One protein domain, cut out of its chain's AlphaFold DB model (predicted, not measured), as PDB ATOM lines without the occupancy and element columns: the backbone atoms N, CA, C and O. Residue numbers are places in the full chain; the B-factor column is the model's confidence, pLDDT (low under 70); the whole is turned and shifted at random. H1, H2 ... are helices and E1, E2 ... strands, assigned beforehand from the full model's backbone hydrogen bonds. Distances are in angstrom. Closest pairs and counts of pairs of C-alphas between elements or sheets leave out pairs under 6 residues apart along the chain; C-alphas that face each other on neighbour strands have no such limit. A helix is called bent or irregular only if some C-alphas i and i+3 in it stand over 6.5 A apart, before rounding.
ATOM      1  N   GLN A   4     -45.732 -36.567  45.495       88.88
ATOM      2  CA  GLN A   4     -45.403 -35.147  45.554       88.88
ATOM      3  C   GLN A   4     -45.114 -34.765  47.006       88.88
ATOM      4  O   GLN A   4     -45.888 -35.095  47.903       88.88
ATOM      5  N   VAL A   5     -43.983 -34.106  47.236       90.56
ATOM      6  CA  VAL A   5     -43.482 -33.775  48.571       90.56
ATOM      7  C   VAL A   5     -43.389 -32.249  48.708       90.56
ATOM      8  O   VAL A   5     -42.502 -31.649  48.092       90.56
ATOM      9  N   PRO A   6     -44.276 -31.613  49.499       90.81
ATOM     10  CA  PRO A   6     -44.258 -30.170  49.714       90.81
ATOM     11  C   PRO A   6     -43.123 -29.789  50.669       90.81
ATOM     12  O   PRO A   6     -43.244 -29.945  51.888       90.81
ATOM     13  N   LEU A   7     -42.017 -29.266  50.132       91.25
ATOM     14  CA  LEU A   7     -40.850 -28.889  50.935       91.25
ATOM     15  C   LEU A   7     -41.226 -27.862  52.009       91.25
ATOM     16  O   LEU A   7     -40.822 -27.994  53.163       91.25
ATOM     17  N   ASN A   8     -42.030 -26.868  51.628       88.00
ATOM     18  CA  ASN A   8     -42.457 -25.782  52.502       88.00
ATOM     19  C   ASN A   8     -43.228 -26.266  53.720       88.00
ATOM     20  O   ASN A   8     -42.856 -25.974  54.855       88.00
ATOM     21  N   SER A   9     -44.269 -27.063  53.479       89.00
ATOM     22  CA  SER A   9     -45.110 -27.594  54.544       89.00
ATOM     23  C   SER A   9     -44.299 -28.433  55.527       89.00
ATOM     24  O   SER A   9     -44.534 -28.340  56.727       89.00
ATOM     25  N   ILE A  10     -43.329 -29.219  55.053       91.31
ATOM     26  CA  ILE A  10     -42.474 -30.027  55.933       91.31
ATOM     27  C   ILE A  10     -41.520 -29.130  56.726       91.31
ATOM     28  O   ILE A  10     -41.446 -29.249  57.947       91.31
ATOM     29  N   GLY A  11     -40.805 -28.221  56.059       88.94
ATOM     30  CA  GLY A  11     -39.797 -27.391  56.715       88.94
ATOM     31  C   GLY A  11     -40.369 -26.441  57.769       88.94
ATOM     32  O   GLY A  11     -39.687 -26.176  58.758       88.94
ATOM     33  N   GLU A  12     -41.614 -25.983  57.596       88.06
ATOM     34  CA  GLU A  12     -42.317 -25.104  58.543       88.06
ATOM     35  C   GLU A  12     -43.000 -25.875  59.686       88.06
ATOM     36  O   GLU A  12     -42.955 -25.444  60.837       88.06
ATOM     37  N   ASN A  13     -43.619 -27.027  59.398       90.06
ATOM     38  CA  ASN A  13     -44.418 -27.759  60.392       90.06
ATOM     39  C   ASN A  13     -43.639 -28.857  61.129       90.06
ATOM     40  O   ASN A  13     -44.133 -29.406  62.115       90.06
ATOM     41  N   CYS A  14     -42.420 -29.188  60.693       91.00
ATOM     42  CA  CYS A  14     -41.579 -30.212  61.318       91.00
ATOM     43  C   CYS A  14     -40.248 -29.626  61.839       91.00
ATOM     44  O   CYS A  14     -39.177 -30.024  61.380       91.00
ATOM     45  N   PRO A  15     -40.263 -28.726  62.845       88.75
ATOM     46  CA  PRO A  15     -39.056 -28.031  63.317       88.75
ATOM     47  C   PRO A  15     -38.026 -28.948  63.997       88.75
ATOM     48  O   PRO A  15     -36.856 -28.589  64.112       88.75
ATOM     49  N   ASN A  16     -38.453 -30.129  64.458       93.69
ATOM     50  CA  ASN A  16     -37.588 -31.129  65.089       93.69
ATOM     51  C   ASN A  16     -37.083 -32.208  64.118       93.69
ATOM     52  O   ASN A  16     -36.508 -33.193  64.569       93.69
ATOM     53  N   LEU A  17     -37.324 -32.062  62.812       96.00
ATOM     54  CA  LEU A  17     -36.862 -33.030  61.823       96.00
ATOM     55  C   LEU A  17     -35.330 -33.002  61.736       96.00
ATOM     56  O   LEU A  17     -34.760 -32.000  61.313       96.00
ATOM     57  N   GLU A  18     -34.679 -34.099  62.126       97.12
ATOM     58  CA  GLU A  18     -33.216 -34.242  62.038       97.12
ATOM     59  C   GLU A  18     -32.769 -34.953  60.757       97.12
ATOM     60  O   GLU A  18     -31.687 -34.675  60.237       97.12
ATOM     61  N   GLU A  19     -33.616 -35.828  60.215       97.62
ATOM     62  CA  GLU A  19     -33.339 -36.627  59.023       97.62
ATOM     63  C   GLU A  19     -34.476 -36.478  58.017       97.62
ATOM     64  O   GLU A  19     -35.648 -36.637  58.365       97.62
ATOM     65  N   PHE A  20     -34.140 -36.197  56.759       97.31
ATOM     66  CA  PHE A  20     -35.122 -36.062  55.693       97.31
ATOM     67  C   PHE A  20     -34.752 -36.921  54.487       97.31
ATOM     68  O   PHE A  20     -33.829 -36.616  53.726       97.31
ATOM     69  N   HIS A  21     -35.490 -38.021  54.327       96.94
ATOM     70  CA  HIS A  21     -35.265 -39.013  53.283       96.94
ATOM     71  C   HIS A  21     -36.420 -39.014  52.285       96.94
ATOM     72  O   HIS A  21     -37.584 -39.137  52.667       96.94
ATOM     73  N   VAL A  22     -36.096 -38.909  50.999       95.56
ATOM     74  CA  VAL A  22     -37.076 -38.930  49.909       95.56
ATOM     75  C   VAL A  22     -36.532 -39.780  48.770       95.56
ATOM     76  O   VAL A  22     -35.401 -39.597  48.322       95.56
ATOM     77  N   ILE A  23     -37.342 -40.722  48.293       93.69
ATOM     78  CA  ILE A  23     -36.952 -41.658  47.238       93.69
ATOM     79  C   ILE A  23     -38.034 -41.683  46.163       93.69
ATOM     80  O   ILE A  23     -39.208 -41.846  46.487       93.69
ATOM     81  N   ASN A  24     -37.632 -41.572  44.892       91.19
ATOM     82  CA  ASN A  24     -38.512 -41.710  43.727       91.19
ATOM     83  C   ASN A  24     -39.759 -40.803  43.795       91.19
ATOM     84  O   ASN A  24     -40.898 -41.243  43.612       91.19
ATOM     85  N   ALA A  25     -39.535 -39.527  44.098       91.44
ATOM     86  CA  ALA A  25     -40.594 -38.551  44.308       91.44
ATOM     87  C   ALA A  25     -40.251 -37.205  43.668       91.44
ATOM     88  O   ALA A  25     -39.101 -36.924  43.324       91.44
ATOM     89  N   ARG A  26     -41.264 -36.356  43.531       90.81
ATOM     90  CA  ARG A  26     -41.095 -34.960  43.141       90.81
ATOM     91  C   ARG A  26     -41.144 -34.091  44.391       90.81
ATOM     92  O   ARG A  26     -42.135 -34.127  45.116       90.81
ATOM     93  N   ILE A  27     -40.087 -33.327  44.642       91.94
ATOM     94  CA  ILE A  27     -40.052 -32.330  45.716       91.94
ATOM     95  C   ILE A  27     -40.343 -30.973  45.096       91.94
ATOM     96  O   ILE A  27     -39.693 -30.590  44.123       91.94
ATOM     97  N   PHE A  28     -41.283 -30.238  45.677       88.31
ATOM     98  CA  PHE A  28     -41.623 -28.904  45.207       88.31
ATOM     99  C   PHE A  28     -41.515 -27.863  46.312       88.31
ATOM    100  O   PHE A  28     -41.777 -28.143  47.483       88.31
ATOM    101  N   SER A  29     -41.099 -26.662  45.920       83.94
ATOM    102  CA  SER A  29     -41.131 -25.473  46.769       83.94
ATOM    103  C   SER A  29     -42.357 -24.641  46.414       83.94
ATOM    104  O   SER A  29     -42.768 -24.602  45.256       83.94
ATOM    105  N   SER A  30     -42.945 -23.982  47.406       74.31
ATOM    106  CA  SER A  30     -44.025 -23.020  47.198       74.31
ATOM    107  C   SER A  30     -43.505 -21.798  46.449       74.31
ATOM    108  O   SER A  30     -42.420 -21.294  46.755       74.31
ATOM    109  N   VAL A  31     -44.329 -21.284  45.536       68.81
ATOM    110  CA  VAL A  31     -44.048 -20.065  44.765       68.81
ATOM    111  C   VAL A  31     -43.913 -18.838  45.670       68.81
ATOM    112  O   VAL A  31     -43.162 -17.901  45.408       68.81
ATOM    113  N   LEU A  32     -44.612 -18.873  46.803       68.88
ATOM    114  CA  LEU A  32     -44.622 -17.806  47.798       68.88
ATOM    115  C   LEU A  32     -43.451 -17.903  48.785       68.88
ATOM    116  O   LEU A  32     -43.319 -17.035  49.651       68.88
ATOM    117  N   HIS A  33     -42.615 -18.947  48.693       72.75
ATOM    118  CA  HIS A  33     -41.506 -19.121  49.623       72.75
ATOM    119  C   HIS A  33     -40.457 -18.040  49.421       72.75
ATOM    120  O   HIS A  33     -39.824 -17.940  48.370       72.75
ATOM    121  N   LYS A  34     -40.212 -17.272  50.478       71.00
ATOM    122  CA  LYS A  34     -39.081 -16.358  50.535       71.00
ATOM    123  C   LYS A  34     -38.034 -16.967  51.448       71.00
ATOM    124  O   LYS A  34     -38.304 -17.254  52.611       71.00
ATOM    125  N   CYS A  35     -36.806 -17.063  50.946       71.56
ATOM    126  CA  CYS A  35     -35.652 -17.509  51.730       71.56
ATOM    127  C   CYS A  35     -35.323 -16.589  52.932       71.56
ATOM    128  O   CYS A  35     -34.373 -16.835  53.654       71.56
ATOM    129  N   SER A  36     -36.121 -15.551  53.202       69.81
ATOM    130  CA  SER A  36     -36.068 -14.735  54.418       69.81
ATOM    131  C   SER A  36     -36.793 -15.348  55.627       69.81
ATOM    132  O   SER A  36     -36.760 -14.763  56.707       69.81
ATOM    133  N   HIS A  37     -37.506 -16.470  55.472       66.00
ATOM    134  CA  HIS A  37     -38.211 -17.121  56.583       66.00
ATOM    135  C   HIS A  37     -37.227 -17.726  57.600       66.00
ATOM    136  O   HIS A  37     -36.312 -18.462  57.235       66.00
ATOM    137  N   THR A  38     -37.424 -17.430  58.889       61.72
ATOM    138  CA  THR A  38     -36.421 -17.668  59.945       61.72
ATOM    139  C   THR A  38     -36.533 -19.000  60.691       61.72
ATOM    140  O   THR A  38     -35.735 -19.243  61.584       61.72
ATOM    141  N   ASN A  39     -37.451 -19.904  60.333       72.94
ATOM    142  CA  ASN A  39     -37.682 -21.145  61.090       72.94
ATOM    143  C   ASN A  39     -37.889 -22.374  60.191       72.94
ATOM    144  O   ASN A  39     -38.861 -23.107  60.340       72.94
ATOM    145  N   PHE A  40     -36.983 -22.590  59.239       85.75
ATOM    146  CA  PHE A  40     -37.100 -23.651  58.241       85.75
ATOM    147  C   PHE A  40     -35.985 -24.687  58.419       85.75
ATOM    148  O   PHE A  40     -34.815 -24.320  58.408       85.75
ATOM    149  N   PHE A  41     -36.327 -25.969  58.614       90.50
ATOM    150  CA  PHE A  41     -35.353 -27.067  58.802       90.50
ATOM    151  C   PHE A  41     -34.258 -26.802  59.858       90.50
ATOM    152  O   PHE A  41     -33.103 -27.197  59.703       90.50
ATOM    153  N   ILE A  42     -34.633 -26.168  60.971       89.69
ATOM    154  CA  ILE A  42     -33.693 -25.682  61.996       89.69
ATOM    155  C   ILE A  42     -32.813 -26.807  62.562       89.69
ATOM    156  O   ILE A  42     -31.628 -26.598  62.807       89.69
ATOM    157  N   LYS A  43     -33.369 -28.005  62.783       94.19
ATOM    158  CA  LYS A  43     -32.639 -29.155  63.350       94.19
ATOM    159  C   LYS A  43     -32.178 -30.182  62.318       94.19
ATOM    160  O   LYS A  43     -31.657 -31.223  62.713       94.19
ATOM    161  N   LEU A  44     -32.347 -29.906  61.027       96.88
ATOM    162  CA  LEU A  44     -32.033 -30.871  59.979       96.88
ATOM    163  C   LEU A  44     -30.521 -31.092  59.884       96.88
ATOM    164  O   LEU A  44     -29.761 -30.146  59.680       96.88
ATOM    165  N   LYS A  45     -30.106 -32.355  60.005       97.75
ATOM    166  CA  LYS A  45     -28.707 -32.800  59.960       97.75
ATOM    167  C   LYS A  45     -28.428 -33.701  58.763       97.75
ATOM    168  O   LYS A  45     -27.342 -33.621  58.191       97.75
ATOM    169  N   PHE A  46     -29.390 -34.535  58.372       98.31
ATOM    170  CA  PHE A  46     -29.201 -35.544  57.332       98.31
ATOM    171  C   PHE A  46     -30.237 -35.401  56.225       98.31
ATOM    172  O   PHE A  46     -31.441 -35.394  56.474       98.31
ATOM    173  N   VAL A  47     -29.760 -35.328  54.986       98.06
ATOM    174  CA  VAL A  47     -30.601 -35.309  53.790       98.06
ATOM    175  C   VAL A  47     -30.194 -36.435  52.863       98.06
ATOM    176  O   VAL A  47     -29.031 -36.532  52.460       98.06
ATOM    177  N   TYR A  48     -31.172 -37.255  52.487       97.69
ATOM    178  CA  TYR A  48     -30.998 -38.319  51.508       97.69
ATOM    179  C   TYR A  48     -32.098 -38.268  50.449       97.69
ATOM    180  O   TYR A  48     -33.224 -38.690  50.702       97.69
ATOM    181  N   PHE A  49     -31.768 -37.774  49.256       96.25
ATOM    182  CA  PHE A  49     -32.697 -37.684  48.128       96.25
ATOM    183  C   PHE A  49     -32.222 -38.538  46.956       96.25
ATOM    184  O   PHE A  49     -31.224 -38.225  46.304       96.25
ATOM    185  N   PHE A  50     -32.958 -39.598  46.641       93.06
ATOM    186  CA  PHE A  50     -32.598 -40.531  45.575       93.06
ATOM    187  C   PHE A  50     -33.688 -40.616  44.509       93.06
ATOM    188  O   PHE A  50     -34.850 -40.855  44.830       93.06
ATOM    189  N   LEU A  51     -33.314 -40.442  43.237       90.44
ATOM    190  CA  LEU A  51     -34.255 -40.392  42.107       90.44
ATOM    191  C   LEU A  51     -35.343 -39.329  42.319       90.44
ATOM    192  O   LEU A  51     -36.530 -39.569  42.101       90.44
ATOM    193  N   VAL A  52     -34.924 -38.162  42.808       91.56
ATOM    194  CA  VAL A  52     -35.817 -37.038  43.086       91.56
ATOM    195  C   VAL A  52     -35.786 -36.042  41.936       91.56
ATOM    196  O   VAL A  52     -34.718 -35.708  41.428       91.56
ATOM    197  N   GLN A  53     -36.960 -35.531  41.568       89.69
ATOM    198  CA  GLN A  53     -37.095 -34.383  40.673       89.69
ATOM    199  C   GLN A  53     -37.517 -33.153  41.475       89.69
ATOM    200  O   GLN A  53     -38.432 -33.232  42.293       89.69
ATOM    201  N   TYR A  54     -36.889 -32.012  41.207       88.62
ATOM    202  CA  TYR A  54     -37.303 -30.733  41.776       88.62
ATOM    203  C   TYR A  54     -38.270 -30.023  40.829       88.62
ATOM    204  O   TYR A  54     -38.032 -29.986  39.621       88.62
ATOM    205  N   SER A  55     -39.354 -29.473  41.369       83.00
ATOM    206  CA  SER A  55     -40.260 -28.582  40.639       83.00
ATOM    207  C   SER A  55     -40.538 -27.312  41.438       83.00
ATOM    208  O   SER A  55     -40.429 -27.290  42.663       83.00
ATOM    209  N   ASN A  56     -40.895 -26.241  40.734       70.69
ATOM    210  CA  ASN A  56     -41.107 -24.923  41.338       70.69
ATOM    211  C   ASN A  56     -42.573 -24.644  41.704       70.69
ATOM    212  O   ASN A  56     -42.898 -23.555  42.159       70.69
ATOM    213  N   SER A  57     -43.456 -25.625  41.529       64.94
ATOM    214  CA  SER A  57     -44.879 -25.492  41.819       64.94
ATOM    215  C   SER A  57     -45.545 -26.864  41.981       64.94
ATOM    216  O   SER A  57     -45.057 -27.883  41.475       64.94
ATOM    217  N   GLU A  58     -46.663 -26.873  42.713       56.56
ATOM    218  CA  GLU A  58     -47.595 -28.008  42.823       56.56
ATOM    219  C   GLU A  58     -48.426 -28.177  41.533       56.56
ATOM    220  O   GLU A  58     -48.814 -29.286  41.172       56.56
ATOM    221  N   TYR A  59     -48.621 -27.075  40.799       54.25
ATOM    222  CA  TYR A  59     -49.389 -26.981  39.557       54.25
ATOM    223  C   TYR A  59     -48.453 -26.675  38.385       54.25
ATOM    224  O   TYR A  59     -47.591 -25.814  38.520       54.25
ATOM    225  N   LYS A  70     -34.905 -20.337  41.852       76.38
ATOM    226  CA  LYS A  70     -34.317 -21.207  42.883       76.38
ATOM    227  C   LYS A  70     -35.125 -22.484  43.095       76.38
ATOM    228  O   LYS A  70     -36.307 -22.430  43.426       76.38
ATOM    229  N   SER A  71     -34.450 -23.626  42.963       85.12
ATOM    230  CA  SER A  71     -35.030 -24.956  43.185       85.12
ATOM    231  C   SER A  71     -35.370 -25.232  44.657       85.12
ATOM    232  O   SER A  71     -34.854 -24.598  45.581       85.12
ATOM    233  N   ALA A  72     -36.180 -26.264  44.908       89.75
ATOM    234  CA  ALA A  72     -36.426 -26.756  46.266       89.75
ATOM    235  C   ALA A  72     -35.120 -27.193  46.974       89.75
ATOM    236  O   ALA A  72     -34.949 -26.955  48.169       89.75
ATOM    237  N   LEU A  73     -34.151 -27.749  46.232       92.69
ATOM    238  CA  LEU A  73     -32.821 -28.058  46.765       92.69
ATOM    239  C   LEU A  73     -32.077 -26.798  47.226       92.69
ATOM    240  O   LEU A  73     -31.496 -26.810  48.309       92.69
ATOM    241  N   HIS A  74     -32.133 -25.710  46.444       91.31
ATOM    242  CA  HIS A  74     -31.586 -24.409  46.854       91.31
ATOM    243  C   HIS A  74     -32.193 -23.972  48.184       91.31
ATOM    244  O   HIS A  74     -31.464 -23.635  49.111       91.31
ATOM    245  N   CYS A  75     -33.523 -23.996  48.286       89.88
ATOM    246  CA  CYS A  75     -34.228 -23.539  49.481       89.88
ATOM    247  C   CYS A  75     -33.838 -24.364  50.713       89.88
ATOM    248  O   CYS A  75     -33.544 -23.799  51.763       89.88
ATOM    249  N   LEU A  76     -33.772 -25.691  50.585       93.06
ATOM    250  CA  LEU A  76     -33.324 -26.556  51.676       93.06
ATOM    251  C   LEU A  76     -31.898 -26.205  52.121       93.06
ATOM    252  O   LEU A  76     -31.661 -26.023  53.312       93.06
ATOM    253  N   LEU A  77     -30.965 -26.089  51.173       93.69
ATOM    254  CA  LEU A  77     -29.560 -25.789  51.457       93.69
ATOM    255  C   LEU A  77     -29.384 -24.404  52.088       93.69
ATOM    256  O   LEU A  77     -28.579 -24.230  52.997       93.69
ATOM    257  N   TYR A  78     -30.175 -23.427  51.659       91.69
ATOM    258  CA  TYR A  78     -30.152 -22.084  52.221       91.69
ATOM    259  C   TYR A  78     -30.520 -22.059  53.713       91.69
ATOM    260  O   TYR A  78     -29.951 -21.295  54.485       91.69
ATOM    261  N   HIS A  79     -31.453 -22.913  54.133       90.50
ATOM    262  CA  HIS A  79     -32.023 -22.874  55.480       90.50
ATOM    263  C   HIS A  79     -31.448 -23.909  56.457       90.50
ATOM    264  O   HIS A  79     -31.462 -23.676  57.665       90.50
ATOM    265  N   ALA A  80     -30.949 -25.050  55.974       92.88
ATOM    266  CA  ALA A  80     -30.446 -26.128  56.822       92.88
ATOM    267  C   ALA A  80     -29.068 -25.780  57.421       92.88
ATOM    268  O   ALA A  80     -28.022 -26.203  56.928       92.88
ATOM    269  N   GLN A  81     -29.053 -24.988  58.494       91.25
ATOM    270  CA  GLN A  81     -27.820 -24.504  59.140       91.25
ATOM    271  C   GLN A  81     -27.036 -25.599  59.876       91.25
ATOM    272  O   GLN A  81     -25.816 -25.518  60.011       91.25
ATOM    273  N   ASN A  82     -27.728 -26.642  60.338       94.50
ATOM    274  CA  ASN A  82     -27.143 -27.747  61.102       94.50
ATOM    275  C   ASN A  82     -26.826 -28.978  60.242       94.50
ATOM    276  O   ASN A  82     -26.592 -30.061  60.777       94.50
ATOM    277  N   LEU A  83     -26.814 -28.818  58.918       96.81
ATOM    278  CA  LEU A  83     -26.616 -29.913  57.981       96.81
ATOM    279  C   LEU A  83     -25.228 -30.544  58.164       96.81
ATOM    280  O   LEU A  83     -24.204 -29.882  58.010       96.81
ATOM    281  N   GLU A  84     -25.199 -31.839  58.466       97.50
ATOM    282  CA  GLU A  84     -23.981 -32.641  58.594       97.50
ATOM    283  C   GLU A  84     -23.725 -33.470  57.335       97.50
ATOM    284  O   GLU A  84     -22.581 -33.660  56.914       97.50
ATOM    285  N   VAL A  85     -24.790 -33.976  56.716       97.75
ATOM    286  CA  VAL A  85     -24.710 -34.847  55.546       97.75
ATOM    287  C   VAL A  85     -25.800 -34.486  54.557       97.75
ATOM    288  O   VAL A  85     -26.987 -34.518  54.882       97.75
ATOM    289  N   ILE A  86     -25.399 -34.260  53.312       97.44
ATOM    290  CA  ILE A  86     -26.306 -34.274  52.171       97.44
ATOM    291  C   ILE A  86     -25.842 -35.282  51.132       97.44
ATOM    292  O   ILE A  86     -24.700 -35.267  50.670       97.44
ATOM    293  N   GLN A  87     -26.763 -36.159  50.759       96.88
ATOM    294  CA  GLN A  87     -26.646 -37.044  49.619       96.88
ATOM    295  C   GLN A  87     -27.923 -36.931  48.798       96.88
ATOM    296  O   GLN A  87     -28.932 -37.550  49.116       96.88
ATOM    297  N   ALA A  88     -27.892 -36.115  47.752       95.94
ATOM    298  CA  ALA A  88     -29.082 -35.787  46.989       95.94
ATOM    299  C   ALA A  88     -28.868 -35.930  45.482       95.94
ATOM    300  O   ALA A  88     -27.770 -35.759  44.955       95.94
ATOM    301  N   THR A  89     -29.958 -36.195  44.771       93.81
ATOM    302  CA  THR A  89     -30.040 -35.893  43.341       93.81
ATOM    303  C   THR A  89     -29.879 -34.381  43.194       93.81
ATOM    304  O   THR A  89     -30.536 -33.641  43.918       93.81
ATOM    305  N   GLY A  90     -28.973 -33.895  42.351       92.06
ATOM    306  CA  GLY A  90     -28.745 -32.458  42.197       92.06
ATOM    307  C   GLY A  90     -29.789 -31.783  41.299       92.06
ATOM    308  O   GLY A  90     -30.600 -32.454  40.660       92.06
ATOM    309  N   SER A  91     -29.762 -30.449  41.250       89.88
ATOM    310  CA  SER A  91     -30.556 -29.642  40.312       89.88
ATOM    311  C   SER A  91     -29.639 -28.937  39.313       89.88
ATOM    312  O   SER A  91     -28.532 -28.546  39.681       89.88
ATOM    313  N   GLN A  92     -30.110 -28.730  38.080       87.56
ATOM    314  CA  GLN A  92     -29.410 -27.887  37.100       87.56
ATOM    315  C   GLN A  92     -29.374 -26.408  37.523       87.56
ATOM    316  O   GLN A  92     -28.471 -25.683  37.123       87.56
ATOM    317  N   ASP A  93     -30.290 -25.984  38.396       86.31
ATOM    318  CA  ASP A  93     -30.339 -24.606  38.910       86.31
ATOM    319  C   ASP A  93     -29.260 -24.328  39.973       86.31
ATOM    320  O   ASP A  93     -29.049 -23.186  40.385       86.31
ATOM    321  N   LEU A  94     -28.582 -25.371  40.464       90.19
ATOM    322  CA  LEU A  94     -27.509 -25.233  41.443       90.19
ATOM    323  C   LEU A  94     -26.170 -25.038  40.714       90.19
ATOM    324  O   LEU A  94     -25.439 -25.995  40.463       90.19
ATOM    325  N   SER A  95     -25.880 -23.788  40.355       93.12
ATOM    326  CA  SER A  95     -24.607 -23.348  39.766       93.12
ATOM    327  C   SER A  95     -23.549 -22.993  40.824       93.12
ATOM    328  O   SER A  95     -23.850 -22.914  42.017       93.12
ATOM    329  N   ASP A  96     -22.312 -22.724  40.390       94.50
ATOM    330  CA  ASP A  96     -21.238 -22.239  41.273       94.50
ATOM    331  C   ASP A  96     -21.622 -20.931  41.999       94.50
ATOM    332  O   ASP A  96     -21.409 -20.806  43.205       94.50
ATOM    333  N   ASP A  97     -22.236 -19.973  41.294       93.56
ATOM    334  CA  ASP A  97     -22.692 -18.700  41.878       93.56
ATOM    335  C   ASP A  97     -23.827 -18.906  42.885       93.56
ATOM    336  O   ASP A  97     -23.878 -18.262  43.936       93.56
ATOM    337  N   CYS A  98     -24.720 -19.846  42.578       92.00
ATOM    338  CA  CYS A  98     -25.818 -20.239  43.444       92.00
ATOM    339  C   CYS A  98     -25.287 -20.838  44.756       92.00
ATOM    340  O   CYS A  98     -25.655 -20.388  45.844       92.00
ATOM    341  N   LEU A  99     -24.341 -21.780  44.664       94.88
ATOM    342  CA  LEU A  99     -23.681 -22.371  45.827       94.88
ATOM    343  C   LEU A  99     -22.897 -21.327  46.629       94.88
ATOM    344  O   LEU A  99     -22.972 -21.320  47.857       94.88
ATOM    345  N   LYS A 100     -22.189 -20.416  45.957       95.25
ATOM    346  CA  LYS A 100     -21.490 -19.305  46.613       95.25
ATOM    347  C   LYS A 100     -22.455 -18.433  47.415       95.25
ATOM    348  O   LYS A 100     -22.180 -18.150  48.575       95.25
ATOM    349  N   SER A 101     -23.592 -18.048  46.830       93.12
ATOM    350  CA  SER A 101     -24.628 -17.273  47.526       93.12
ATOM    351  C   SER A 101     -25.179 -18.017  48.742       93.12
ATOM    352  O   SER A 101     -25.339 -17.400  49.791       93.12
ATOM    353  N   ILE A 102     -25.428 -19.326  48.626       93.50
ATOM    354  CA  ILE A 102     -25.860 -20.153  49.762       93.50
ATOM    355  C   ILE A 102     -24.804 -20.126  50.868       93.50
ATOM    356  O   ILE A 102     -25.149 -19.873  52.013       93.50
ATOM    357  N   LEU A 103     -23.532 -20.359  50.539       94.06
ATOM    358  CA  LEU A 103     -22.449 -20.428  51.523       94.06
ATOM    359  C   LEU A 103     -22.159 -19.080  52.196       94.06
ATOM    360  O   LEU A 103     -21.733 -19.068  53.349       94.06
ATOM    361  N   CYS A 104     -22.399 -17.959  51.511       92.00
ATOM    362  CA  CYS A 104     -22.292 -16.629  52.113       92.00
ATOM    363  C   CYS A 104     -23.315 -16.417  53.239       92.00
ATOM    364  O   CYS A 104     -22.962 -15.848  54.269       92.00
ATOM    365  N   ASP A 105     -24.551 -16.887  53.056       89.81
ATOM    366  CA  ASP A 105     -25.636 -16.694  54.026       89.81
ATOM    367  C   ASP A 105     -25.719 -17.836  55.056       89.81
ATOM    368  O   ASP A 105     -26.061 -17.619  56.220       89.81
ATOM    369  N   ASN A 106     -25.375 -19.054  54.641       90.19
ATOM    370  CA  ASN A 106     -25.370 -20.266  55.447       90.19
ATOM    371  C   ASN A 106     -24.048 -21.037  55.256       90.19
ATOM    372  O   ASN A 106     -23.995 -22.019  54.506       90.19
ATOM    373  N   PRO A 107     -22.958 -20.621  55.926       88.31
ATOM    374  CA  PRO A 107     -21.721 -21.386  55.918       88.31
ATOM    375  C   PRO A 107     -21.958 -22.696  56.672       88.31
ATOM    376  O   PRO A 107     -22.218 -22.686  57.877       88.31
ATOM    377  N   PHE A 108     -21.877 -23.831  55.977       93.12
ATOM    378  CA  PHE A 108     -22.198 -25.140  56.542       93.12
ATOM    379  C   PHE A 108     -21.133 -25.639  57.532       93.12
ATOM    380  O   PHE A 108     -20.342 -26.541  57.251       93.12
ATOM    381  N   LYS A 109     -21.114 -25.059  58.732       92.31
ATOM    382  CA  LYS A 109     -20.084 -25.314  59.748       92.31
ATOM    383  C   LYS A 109     -20.030 -26.772  60.196       92.31
ATOM    384  O   LYS A 109     -18.953 -27.254  60.526       92.31
ATOM    385  N   SER A 110     -21.160 -27.474  60.193       94.94
ATOM    386  CA  SER A 110     -21.259 -28.868  60.654       94.94
ATOM    387  C   SER A 110     -21.146 -29.898  59.528       94.94
ATOM    388  O   SER A 110     -21.149 -31.098  59.801       94.94
ATOM    389  N   LEU A 111     -21.041 -29.456  58.272       96.31
ATOM    390  CA  LEU A 111     -21.115 -30.331  57.110       96.31
ATOM    391  C   LEU A 111     -19.868 -31.196  56.985       96.31
ATOM    392  O   LEU A 111     -18.764 -30.700  56.790       96.31
ATOM    393  N   LYS A 112     -20.087 -32.507  57.038       95.00
ATOM    394  CA  LYS A 112     -19.082 -33.561  56.887       95.00
ATOM    395  C   LYS A 112     -19.103 -34.168  55.494       95.00
ATOM    396  O   LYS A 112     -18.075 -34.626  54.999       95.00
ATOM    397  N   LYS A 113     -20.268 -34.207  54.845       95.69
ATOM    398  CA  LYS A 113     -20.437 -34.900  53.565       95.69
ATOM    399  C   LYS A 113     -21.377 -34.143  52.636       95.69
ATOM    400  O   LYS A 113     -22.543 -33.951  52.964       95.69
ATOM    401  N   PHE A 114     -20.876 -33.790  51.455       96.19
ATOM    402  CA  PHE A 114     -21.632 -33.129  50.396       96.19
ATOM    403  C   PHE A 114     -21.588 -33.966  49.119       96.19
ATOM    404  O   PHE A 114     -20.576 -34.026  48.423       96.19
ATOM    405  N   MET A 115     -22.682 -34.658  48.815       95.50
ATOM    406  CA  MET A 115     -22.798 -35.505  47.634       95.50
ATOM    407  C   MET A 115     -24.013 -35.108  46.817       95.50
ATOM    408  O   MET A 115     -25.145 -35.323  47.242       95.50
ATOM    409  N   LEU A 116     -23.765 -34.607  45.611       95.31
ATOM    410  CA  LEU A 116     -24.807 -34.367  44.625       95.31
ATOM    411  C   LEU A 116     -24.544 -35.204  43.380       95.31
ATOM    412  O   LEU A 116     -23.439 -35.167  42.835       95.31
ATOM    413  N   THR A 117     -25.551 -35.959  42.945       93.25
ATOM    414  CA  THR A 117     -25.507 -36.714  41.687       93.25
ATOM    415  C   THR A 117     -26.183 -35.942  40.563       93.25
ATOM    416  O   THR A 117     -26.900 -34.974  40.808       93.25
ATOM    417  N   SER A 118     -25.979 -36.385  39.323       90.31
ATOM    418  CA  SER A 118     -26.603 -35.777  38.148       90.31
ATOM    419  C   SER A 118     -28.124 -35.690  38.320       90.31
ATOM    420  O   SER A 118     -28.709 -36.595  38.931       90.31
ATOM    421  N   PRO A 119     -28.772 -34.632  37.802       85.69
ATOM    422  CA  PRO A 119     -30.213 -34.479  37.908       85.69
ATOM    423  C   PRO A 119     -30.936 -35.655  37.275       85.69
ATOM    424  O   PRO A 119     -30.507 -36.206  36.257       85.69
ATOM    425  N   PHE A 120     -32.040 -36.039  37.898       80.31
ATOM    426  CA  PHE A 120     -32.858 -37.136  37.426       80.31
ATOM    427  C   PHE A 120     -34.031 -36.604  36.604       80.31
ATOM    428  O   PHE A 120     -34.800 -35.761  37.068       80.31
ATOM    429  N   THR A 121     -34.176 -37.116  35.384       70.38
ATOM    430  CA  THR A 121     -35.311 -36.837  34.503       70.38
ATOM    431  C   THR A 121     -36.130 -38.108  34.316       70.38
ATOM    432  O   THR A 121     -35.581 -39.153  33.978       70.38
ATOM    433  N   PHE A 122     -37.452 -38.025  34.491       67.12
ATOM    434  CA  PHE A 122     -38.359 -39.154  34.240       67.12
ATOM    435  C   PHE A 122     -38.613 -39.416  32.742       67.12
ATOM    436  O   PHE A 122     -39.279 -40.390  32.399       67.12
ATOM    437  N   SER A 123     -38.116 -38.555  31.848       60.84
ATOM    438  CA  SER A 123     -38.208 -38.758  30.402       60.84
ATOM    439  C   SER A 123     -37.227 -39.835  29.934       60.84
ATOM    440  O   SER A 123     -36.057 -39.831  30.314       60.84
ATOM    441  N   SER A 124     -37.707 -40.738  29.081       51.38
ATOM    442  CA  SER A 124     -36.885 -41.680  28.323       51.38
ATOM    443  C   SER A 124     -36.009 -40.910  27.323       51.38
ATOM    444  O   SER A 124     -36.542 -40.412  26.337       51.38
ATOM    445  N   ASP A 125     -34.706 -40.822  27.606       56.19
ATOM    446  CA  ASP A 125     -33.651 -40.065  26.897       56.19
ATOM    447  C   ASP A 125     -33.743 -38.532  27.007       56.19
ATOM    448  O   ASP A 125     -34.728 -37.920  26.592       56.19
ATOM    449  N   PRO A 126     -32.730 -37.888  27.628       53.88
ATOM    450  CA  PRO A 126     -31.351 -37.811  27.115       53.88
ATOM    451  C   PRO A 126     -30.281 -38.304  28.123       53.88
ATOM    452  O   PRO A 126     -30.625 -38.691  29.243       53.88
ATOM    453  N   PRO A 127     -28.970 -38.301  27.775       60.06
ATOM    454  CA  PRO A 127     -27.905 -38.636  28.722       60.06
ATOM    455  C   PRO A 127     -27.990 -37.776  29.984       60.06
ATOM    456  O   PRO A 127     -28.267 -36.581  29.908       60.06
ATOM    457  N   GLN A 128     -27.708 -38.384  31.143       68.62
ATOM    458  CA  GLN A 128     -27.564 -37.658  32.404       68.62
ATOM    459  C   GLN A 128     -26.545 -36.529  32.224       68.62
ATOM    460  O   GLN A 128     -25.339 -36.769  32.140       68.62
ATOM    461  N   VAL A 129     -27.041 -35.295  32.152       82.56
ATOM    462  CA  VAL A 129     -26.191 -34.113  32.059       82.56
ATOM    463  C   VAL A 129     -25.546 -33.903  33.431       82.56
ATOM    464  O   VAL A 129     -26.245 -33.970  34.451       82.56
ATOM    465  N   PRO A 130     -24.223 -33.685  33.504       87.94
ATOM    466  CA  PRO A 130     -23.579 -33.291  34.748       87.94
ATOM    467  C   PRO A 130     -24.216 -32.028  35.340       87.94
ATOM    468  O   PRO A 130     -24.831 -31.229  34.636       87.94
ATOM    469  N   LEU A 131     -24.066 -31.843  36.645       91.06
ATOM    470  CA  LEU A 131     -24.400 -30.593  37.317       91.06
ATOM    471  C   LEU A 131     -23.502 -29.471  36.797       91.06
ATOM    472  O   LEU A 131     -22.325 -29.705  36.532       91.06
ATOM    473  N   VAL A 132     -24.020 -28.244  36.760       91.88
ATOM    474  CA  VAL A 132     -23.266 -27.031  36.377       91.88
ATOM    475  C   VAL A 132     -22.219 -26.626  37.435       91.88
ATOM    476  O   VAL A 132     -21.557 -25.603  37.311       91.88
ATOM    477  N   LEU A 133     -22.036 -27.440  38.477       94.50
ATOM    478  CA  LEU A 133     -20.989 -27.281  39.478       94.50
ATOM    479  C   LEU A 133     -19.626 -27.648  38.891       94.50
ATOM    480  O   LEU A 133     -19.473 -28.701  38.264       94.50
ATOM    481  N   THR A 134     -18.630 -26.808  39.141       95.56
ATOM    482  CA  THR A 134     -17.265 -26.991  38.636       95.56
ATOM    483  C   THR A 134     -16.260 -27.177  39.773       95.56
ATOM    484  O   THR A 134     -16.604 -27.291  40.953       95.56
ATOM    485  N   SER A 135     -14.975 -27.187  39.420       94.81
ATOM    486  CA  SER A 135     -13.848 -27.166  40.353       94.81
ATOM    487  C   SER A 135     -13.940 -25.990  41.342       94.81
ATOM    488  O   SER A 135     -13.527 -26.134  42.493       94.81
ATOM    489  N   SER A 136     -14.558 -24.871  40.940       94.88
ATOM    490  CA  SER A 136     -14.823 -23.712  41.805       94.88
ATOM    491  C   SER A 136     -15.731 -24.063  42.983       94.88
ATOM    492  O   SER A 136     -15.430 -23.691  44.114       94.88
ATOM    493  N   SER A 137     -16.796 -24.839  42.756       95.69
ATOM    494  CA  SER A 137     -17.686 -25.304  43.828       95.69
ATOM    495  C   SER A 137     -16.974 -26.186  44.846       95.69
ATOM    496  O   SER A 137     -17.230 -26.080  46.043       95.69
ATOM    497  N   VAL A 138     -16.048 -27.036  44.394       94.94
ATOM    498  CA  VAL A 138     -15.244 -27.869  45.301       94.94
ATOM    499  C   VAL A 138     -14.375 -26.990  46.199       94.94
ATOM    500  O   VAL A 138     -14.349 -27.197  47.409       94.94
ATOM    501  N   ILE A 139     -13.701 -25.991  45.623       92.88
ATOM    502  CA  ILE A 139     -12.867 -25.046  46.376       92.88
ATOM    503  C   ILE A 139     -13.720 -24.269  47.386       92.88
ATOM    504  O   ILE A 139     -13.375 -24.239  48.562       92.88
ATOM    505  N   LEU A 140     -14.873 -23.738  46.962       93.94
ATOM    506  CA  LEU A 140     -15.798 -23.016  47.842       93.94
ATOM    507  C   LEU A 140     -16.252 -23.866  49.033       93.94
ATOM    508  O   LEU A 140     -16.264 -23.374  50.162       93.94
ATOM    509  N   LEU A 141     -16.607 -25.133  48.804       94.25
ATOM    510  CA  LEU A 141     -17.007 -26.047  49.875       94.25
ATOM    511  C   LEU A 141     -15.864 -26.290  50.859       94.25
ATOM    512  O   LEU A 141     -16.076 -26.199  52.062       94.25
ATOM    513  N   VAL A 142     -14.660 -26.561  50.359       91.69
ATOM    514  CA  VAL A 142     -13.478 -26.805  51.196       91.69
ATOM    515  C   VAL A 142     -13.094 -25.569  52.018       91.69
ATOM    516  O   VAL A 142     -12.724 -25.696  53.182       91.69
ATOM    517  N   GLU A 143     -13.211 -24.371  51.447       90.69
ATOM    518  CA  GLU A 143     -12.869 -23.118  52.130       90.69
ATOM    519  C   GLU A 143     -13.914 -22.693  53.173       90.69
ATOM    520  O   GLU A 143     -13.549 -22.114  54.196       90.69
ATOM    521  N   ASN A 144     -15.203 -22.978  52.945       92.19
ATOM    522  CA  ASN A 144     -16.294 -22.504  53.809       92.19
ATOM    523  C   ASN A 144     -16.830 -23.565  54.788       92.19
ATOM    524  O   ASN A 144     -17.512 -23.212  55.751       92.19
ATOM    525  N   CYS A 145     -16.540 -24.850  54.566       92.88
ATOM    526  CA  CYS A 145     -17.043 -25.962  55.380       92.88
ATOM    527  C   CYS A 145     -15.868 -26.655  56.097       92.88
ATOM    528  O   CYS A 145     -15.310 -27.617  55.571       92.88
ATOM    529  N   PRO A 146     -15.472 -26.210  57.307       90.00
ATOM    530  CA  PRO A 146     -14.231 -26.651  57.961       90.00
ATOM    531  C   PRO A 146     -14.196 -28.144  58.322       90.00
ATOM    532  O   PRO A 146     -13.121 -28.721  58.473       90.00
ATOM    533  N   ASN A 147     -15.371 -28.762  58.459       91.31
ATOM    534  CA  ASN A 147     -15.531 -30.159  58.854       91.31
ATOM    535  C   ASN A 147     -15.779 -31.096  57.663       91.31
ATOM    536  O   ASN A 147     -16.122 -32.260  57.875       91.31
ATOM    537  N   ILE A 148     -15.653 -30.613  56.422       92.06
ATOM    538  CA  ILE A 148     -15.988 -31.415  55.248       92.06
ATOM    539  C   ILE A 148     -14.958 -32.526  55.036       92.06
ATOM    540  O   ILE A 148     -13.775 -32.284  54.832       92.06
ATOM    541  N   LEU A 149     -15.426 -33.771  55.065       90.62
ATOM    542  CA  LEU A 149     -14.606 -34.974  54.903       90.62
ATOM    543  C   LEU A 149     -14.768 -35.590  53.510       90.62
ATOM    544  O   LEU A 149     -13.893 -36.306  53.025       90.62
ATOM    545  N   CYS A 150     -15.915 -35.365  52.865       90.56
ATOM    546  CA  CYS A 150     -16.266 -36.037  51.619       90.56
ATOM    547  C   CYS A 150     -17.086 -35.140  50.684       90.56
ATOM    548  O   CYS A 150     -18.201 -34.739  51.017       90.56
ATOM    549  N   ILE A 151     -16.561 -34.911  49.475       90.75
ATOM    550  CA  ILE A 151     -17.248 -34.229  48.364       90.75
ATOM    551  C   ILE A 151     -17.523 -35.252  47.257       90.75
ATOM    552  O   ILE A 151     -16.934 -35.209  46.185       90.75
ATOM    553  N   GLY A 152     -18.364 -36.235  47.588       83.12
ATOM    554  CA  GLY A 152     -18.967 -37.229  46.696       83.12
ATOM    555  C   GLY A 152     -18.192 -37.710  45.470       83.12
ATOM    556  O   GLY A 152     -16.977 -37.874  45.471       83.12
ATOM    557  N   ASP A 153     -18.950 -38.025  44.422       86.00
ATOM    558  CA  ASP A 153     -18.412 -38.467  43.145       86.00
ATOM    559  C   ASP A 153     -18.508 -37.339  42.114       86.00
ATOM    560  O   ASP A 153     -19.566 -37.073  41.537       86.00
ATOM    561  N   LEU A 154     -17.367 -36.699  41.857       92.19
ATOM    562  CA  LEU A 154     -17.242 -35.567  40.937       92.19
ATOM    563  C   LEU A 154     -17.510 -35.931  39.463       92.19
ATOM    564  O   LEU A 154     -17.487 -35.053  38.603       92.19
ATOM    565  N   ARG A 155     -17.769 -37.206  39.131       91.31
ATOM    566  CA  ARG A 155     -18.224 -37.608  37.786       91.31
ATOM    567  C   ARG A 155     -19.578 -37.013  37.416       91.31
ATOM    568  O   ARG A 155     -19.852 -36.855  36.230       91.31
ATOM    569  N   HIS A 156     -20.386 -36.682  38.416       92.19
ATOM    570  CA  HIS A 156     -21.697 -36.069  38.238       92.19
ATOM    571  C   HIS A 156     -21.645 -34.555  38.039       92.19
ATOM    572  O   HIS A 156     -22.686 -33.938  37.852       92.19
ATOM    573  N   TRP A 157     -20.465 -33.948  38.146       94.25
ATOM    574  CA  TRP A 157     -20.259 -32.505  38.103       94.25
ATOM    575  C   TRP A 157     -19.558 -32.144  36.794       94.25
ATOM    576  O   TRP A 157     -18.911 -32.995  36.168       94.25
ATOM    577  N   ASN A 158     -19.660 -30.887  36.376       94.56
ATOM    578  CA  ASN A 158     -18.992 -30.372  35.190       94.56
ATOM    579  C   ASN A 158     -17.499 -30.112  35.464       94.56
ATOM    580  O   ASN A 158     -17.008 -28.987  35.433       94.56
ATOM    581  N   ILE A 159     -16.781 -31.190  35.783       93.69
ATOM    582  CA  ILE A 159     -15.352 -31.214  36.095       93.69
ATOM    583  C   ILE A 159     -14.672 -32.189  35.143       93.69
ATOM    584  O   ILE A 159     -15.102 -33.346  35.013       93.69
ATOM    585  N   PHE A 160     -13.578 -31.759  34.515       90.69
ATOM    586  CA  PHE A 160     -12.824 -32.606  33.598       90.69
ATOM    587  C   PHE A 160     -12.241 -33.834  34.316       90.69
ATOM    588  O   PHE A 160     -11.721 -33.710  35.427       90.69
ATOM    589  N   PRO A 161     -12.245 -35.033  33.695       90.38
ATOM    590  CA  PRO A 161     -11.755 -36.257  34.334       90.38
ATOM    591  C   PRO A 161     -10.340 -36.159  34.926       90.38
ATOM    592  O   PRO A 161     -10.081 -36.755  35.972       90.38
ATOM    593  N   ALA A 162      -9.448 -35.398  34.285       89.75
ATOM    594  CA  ALA A 162      -8.074 -35.191  34.739       89.75
ATOM    595  C   ALA A 162      -7.986 -34.420  36.073       89.75
ATOM    596  O   ALA A 162      -7.105 -34.696  36.883       89.75
ATOM    597  N   GLU A 163      -8.921 -33.504  36.334       91.12
ATOM    598  CA  GLU A 163      -8.921 -32.644  37.526       91.12
ATOM    599  C   GLU A 163      -9.513 -33.343  38.754       91.12
ATOM    600  O   GLU A 163      -9.102 -33.082  39.884       91.12
ATOM    601  N   ARG A 164     -10.443 -34.286  38.549       92.44
ATOM    602  CA  ARG A 164     -11.211 -34.934  39.631       92.44
ATOM    603  C   ARG A 164     -10.317 -35.551  40.704       92.44
ATOM    604  O   ARG A 164     -10.555 -35.353  41.890       92.44
ATOM    605  N   LYS A 165      -9.272 -36.281  40.298       87.19
ATOM    606  CA  LYS A 165      -8.343 -36.929  41.241       87.19
ATOM    607  C   LYS A 165      -7.565 -35.909  42.072       87.19
ATOM    608  O   LYS A 165      -7.362 -36.129  43.261       87.19
ATOM    609  N   VAL A 166      -7.149 -34.804  41.450       89.19
ATOM    610  CA  VAL A 166      -6.406 -33.728  42.119       89.19
ATOM    611  C   VAL A 166      -7.299 -33.031  43.143       89.19
ATOM    612  O   VAL A 166      -6.882 -32.827  44.278       89.19
ATOM    613  N   LEU A 167      -8.545 -32.734  42.770       89.50
ATOM    614  CA  LEU A 167      -9.516 -32.078  43.646       89.50
ATOM    615  C   LEU A 167      -9.914 -32.944  44.842       89.50
ATOM    616  O   LEU A 167      -9.931 -32.444  45.961       89.50
ATOM    617  N   ILE A 168     -10.170 -34.240  44.631       86.00
ATOM    618  CA  ILE A 168     -10.482 -35.173  45.727       86.00
ATOM    619  C   ILE A 168      -9.317 -35.234  46.717       86.00
ATOM    620  O   ILE A 168      -9.531 -35.114  47.921       86.00
ATOM    621  N   LYS A 169      -8.083 -35.363  46.213       84.62
ATOM    622  CA  LYS A 169      -6.884 -35.384  47.056       84.62
ATOM    623  C   LYS A 169      -6.736 -34.086  47.851       84.62
ATOM    624  O   LYS A 169      -6.505 -34.132  49.051       84.62
ATOM    625  N   ARG A 170      -6.931 -32.936  47.202       82.69
ATOM    626  CA  ARG A 170      -6.837 -31.617  47.839       82.69
ATOM    627  C   ARG A 170      -7.910 -31.413  48.912       82.69
ATOM    628  O   ARG A 170      -7.599 -30.892  49.975       82.69
ATOM    629  N   ALA A 171      -9.143 -31.852  48.666       81.25
ATOM    630  CA  ALA A 171     -10.213 -31.807  49.662       81.25
ATOM    631  C   ALA A 171      -9.885 -32.678  50.890       81.25
ATOM    632  O   ALA A 171     -10.095 -32.251  52.021       81.25
ATOM    633  N   GLN A 172      -9.305 -33.865  50.679       80.19
ATOM    634  CA  GLN A 172      -8.854 -34.748  51.765       80.19
ATOM    635  C   GLN A 172      -7.681 -34.161  52.561       80.19
ATOM    636  O   GLN A 172      -7.651 -34.266  53.784       80.19
ATOM    637  N   GLU A 173      -6.717 -33.533  51.883       82.88
ATOM    638  CA  GLU A 173      -5.597 -32.846  52.536       82.88
ATOM    639  C   GLU A 173      -6.092 -31.699  53.427       82.88
ATOM    640  O   GLU A 173      -5.604 -31.539  54.543       82.88
ATOM    641  N   TRP A 174      -7.105 -30.954  52.980       74.69
ATOM    642  CA  TRP A 174      -7.734 -29.900  53.780       74.69
ATOM    643  C   TRP A 174      -8.413 -30.434  55.042       74.69
ATOM    644  O   TRP A 174      -8.226 -29.863  56.114       74.69
ATOM    645  N   ALA A 175      -9.150 -31.542  54.924       70.38
ATOM    646  CA  ALA A 175      -9.788 -32.203  56.061       70.38
ATOM    647  C   ALA A 175      -8.761 -32.683  57.105       70.38
ATOM    648  O   ALA A 175      -8.956 -32.533  58.304       70.38
ATOM    649  N   CYS A 176      -7.620 -33.210  56.652       67.12
ATOM    650  CA  CYS A 176      -6.529 -33.624  57.536       67.12
ATOM    651  C   CYS A 176      -5.882 -32.424  58.255       67.12
ATOM    652  O   CYS A 176      -5.541 -32.494  59.436       67.12
ATOM    653  N   LEU A 177      -5.732 -31.293  57.556       65.69
ATOM    654  CA  LEU A 177      -5.174 -30.076  58.142       65.69
ATOM    655  C   LEU A 177      -6.102 -29.459  59.194       65.69
ATOM    656  O   LEU A 177      -5.602 -29.005  60.226       65.69
ATOM    657  N   SER A 178      -7.422 -29.473  58.983       60.22
ATOM    658  CA  SER A 178      -8.378 -28.950  59.968       60.22
ATOM    659  C   SER A 178      -8.424 -29.782  61.254       60.22
ATOM    660  O   SER A 178      -8.569 -29.206  62.330       60.22
ATOM    661  N   GLU A 179      -8.187 -31.097  61.188       57.53
ATOM    662  CA  GLU A 179      -8.038 -31.958  62.377       57.53
ATOM    663  C   GLU A 179      -6.730 -31.704  63.152       57.53
ATOM    664  O   GLU A 179      -6.654 -31.950  64.357       57.53
ATOM    665  N   SER A 180      -5.693 -31.191  62.480       53.81
ATOM    666  CA  SER A 180      -4.360 -30.969  63.063       53.81
ATOM    667  C   SER A 180      -4.179 -29.625  63.783       53.81
ATOM    668  O   SER A 180      -3.138 -29.408  64.409       53.81
ATOM    669  N   MET A 181      -5.164 -28.721  63.726       40.62
ATOM    670  CA  MET A 181      -5.125 -27.462  64.472       40.62
ATOM    671  C   MET A 181      -5.747 -27.642  65.864       40.62
ATOM    672  O   MET A 181      -6.968 -27.755  65.974       40.62
TER     673      MET A 181
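This is residues 4 to 59 and 70 to 181 of the 188 residues of an uncharacterized protein of Lepeophtheirus salmonis (UniProt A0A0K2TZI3). The chain winds in stacked turns, a short solenoid in which four parallel strands, E2, E4, E6 and E7, make a nearly flat wall, and H2, H3, H4 and H5 stand side by side in a curved row along the other side of the turns, with H5 at the far end. At the end opposite H5, the small sheet E1, E3 and E5 crosses from the wall towards the helices, with H1 beside it; the loop of residues 122 to 128, in the long link from E7 to H4, sticks out elsewhere, away from the body and not at that end. The printed part has 168 residues with five named helices and seven named strands, in the order E1 H1 E2 E3 E4 E5 H2 E6 H3 E7 H4 H5. The class is mixed, helices and strands, and both sheets are all parallel, in the orders E2 E4 E6 E7 and E1 E3 E5. The whole is compact, with a radius of gyration of the C-alphas of 15.6 A and spans of 45 by 41 by 24 A.

Start at E1, residues 4 to 6, an edge strand parallel to E3, residues 25 to 28; N 5 and O 26 are 2.8 A apart. On the other side of E3 is E5, residues 53 to 55, where N 27 and O 53 are 2.9 A apart. H1, residues 7 to 13, is on this small sheet but only grazes it with residues 7 to 8. Next look at E2, residues 19 to 23, beside E4, residues 46 to 50: their directions differ by 1 degrees, and N 20 and O 46 are 2.8 A apart. H2, residues 72 to 79, is close to H1 but not clearly touching, at a steep tilt of 40 degrees; their closest C-alphas, of Leu 7 and Ala 72, are 6.8 A apart. H2 only grazes the small sheet with residues 72 to 74 and the larger one with residues 73 to 77. E6, residues 85 to 89, is parallel to E4, with N 49 and O 87 at 2.8 A. E6, H3, residues 96 to 105, and E7, residues 113 to 117, form a strand-helix-strand unit, two parallel neighbour strands with a helix between them in the chain, and its crossover is right-handed; N 115 and O 86 are 2.8 A apart. H3 touches H2 at a shallow tilt of 32 degrees, the same way, the closest C-alphas being those of Tyr 78 and Ile 102, 5.3 A. H4, residues 135 to 144, touches H3 at 10 degrees, a shallow tilt, with C-alphas 96 and 137 closest at 5.3 A. H5, residues 161 to 179, touches H4 at a shallow tilt of 5 degrees, with C-alphas 142 and 171 closest at 6.2 A; H5 and E7 are apart. Every O i to N i+4 pair is within hydrogen-bond range in H1, H2, H3 and H4, and 13 of 15 are in H5.

Find C-alpha 4 at (-45.403, -35.147, 45.554), where E1 begins; it is 6.6 A long, H1 10.2 A, E2 13.3 A and E3 9.7 A. E4 measures 13.2 A, E5 6.6 A, H2 10.9 A, E6 13.4 A, H3 14.6 A, E7 13.0 A and H4 14.4 A. H5 is the longest helix, 28.6 A from C-alpha 161 at (-11.755, -36.257, 34.334) to C-alpha 179 at (-8.038, -31.958, 62.377). It is only just irregular: C-alphas 162 and 165 are 6.7 A apart.

The two C-alphas farthest apart, those of Tyr 59 and Ser 180, are 51.0 A apart. Residues 60 to 69 are not printed, and C-alphas 59 and 70 are 16.5 A apart across this cut. The links from E3 to E4, E7 to H4 and H4 to H5 are long. The mean pLDDT of the printed part is 86.6; look for values under 70 at residues 31 to 32, 36 to 38, 57 to 59, 122 to 128 and 176 to 181.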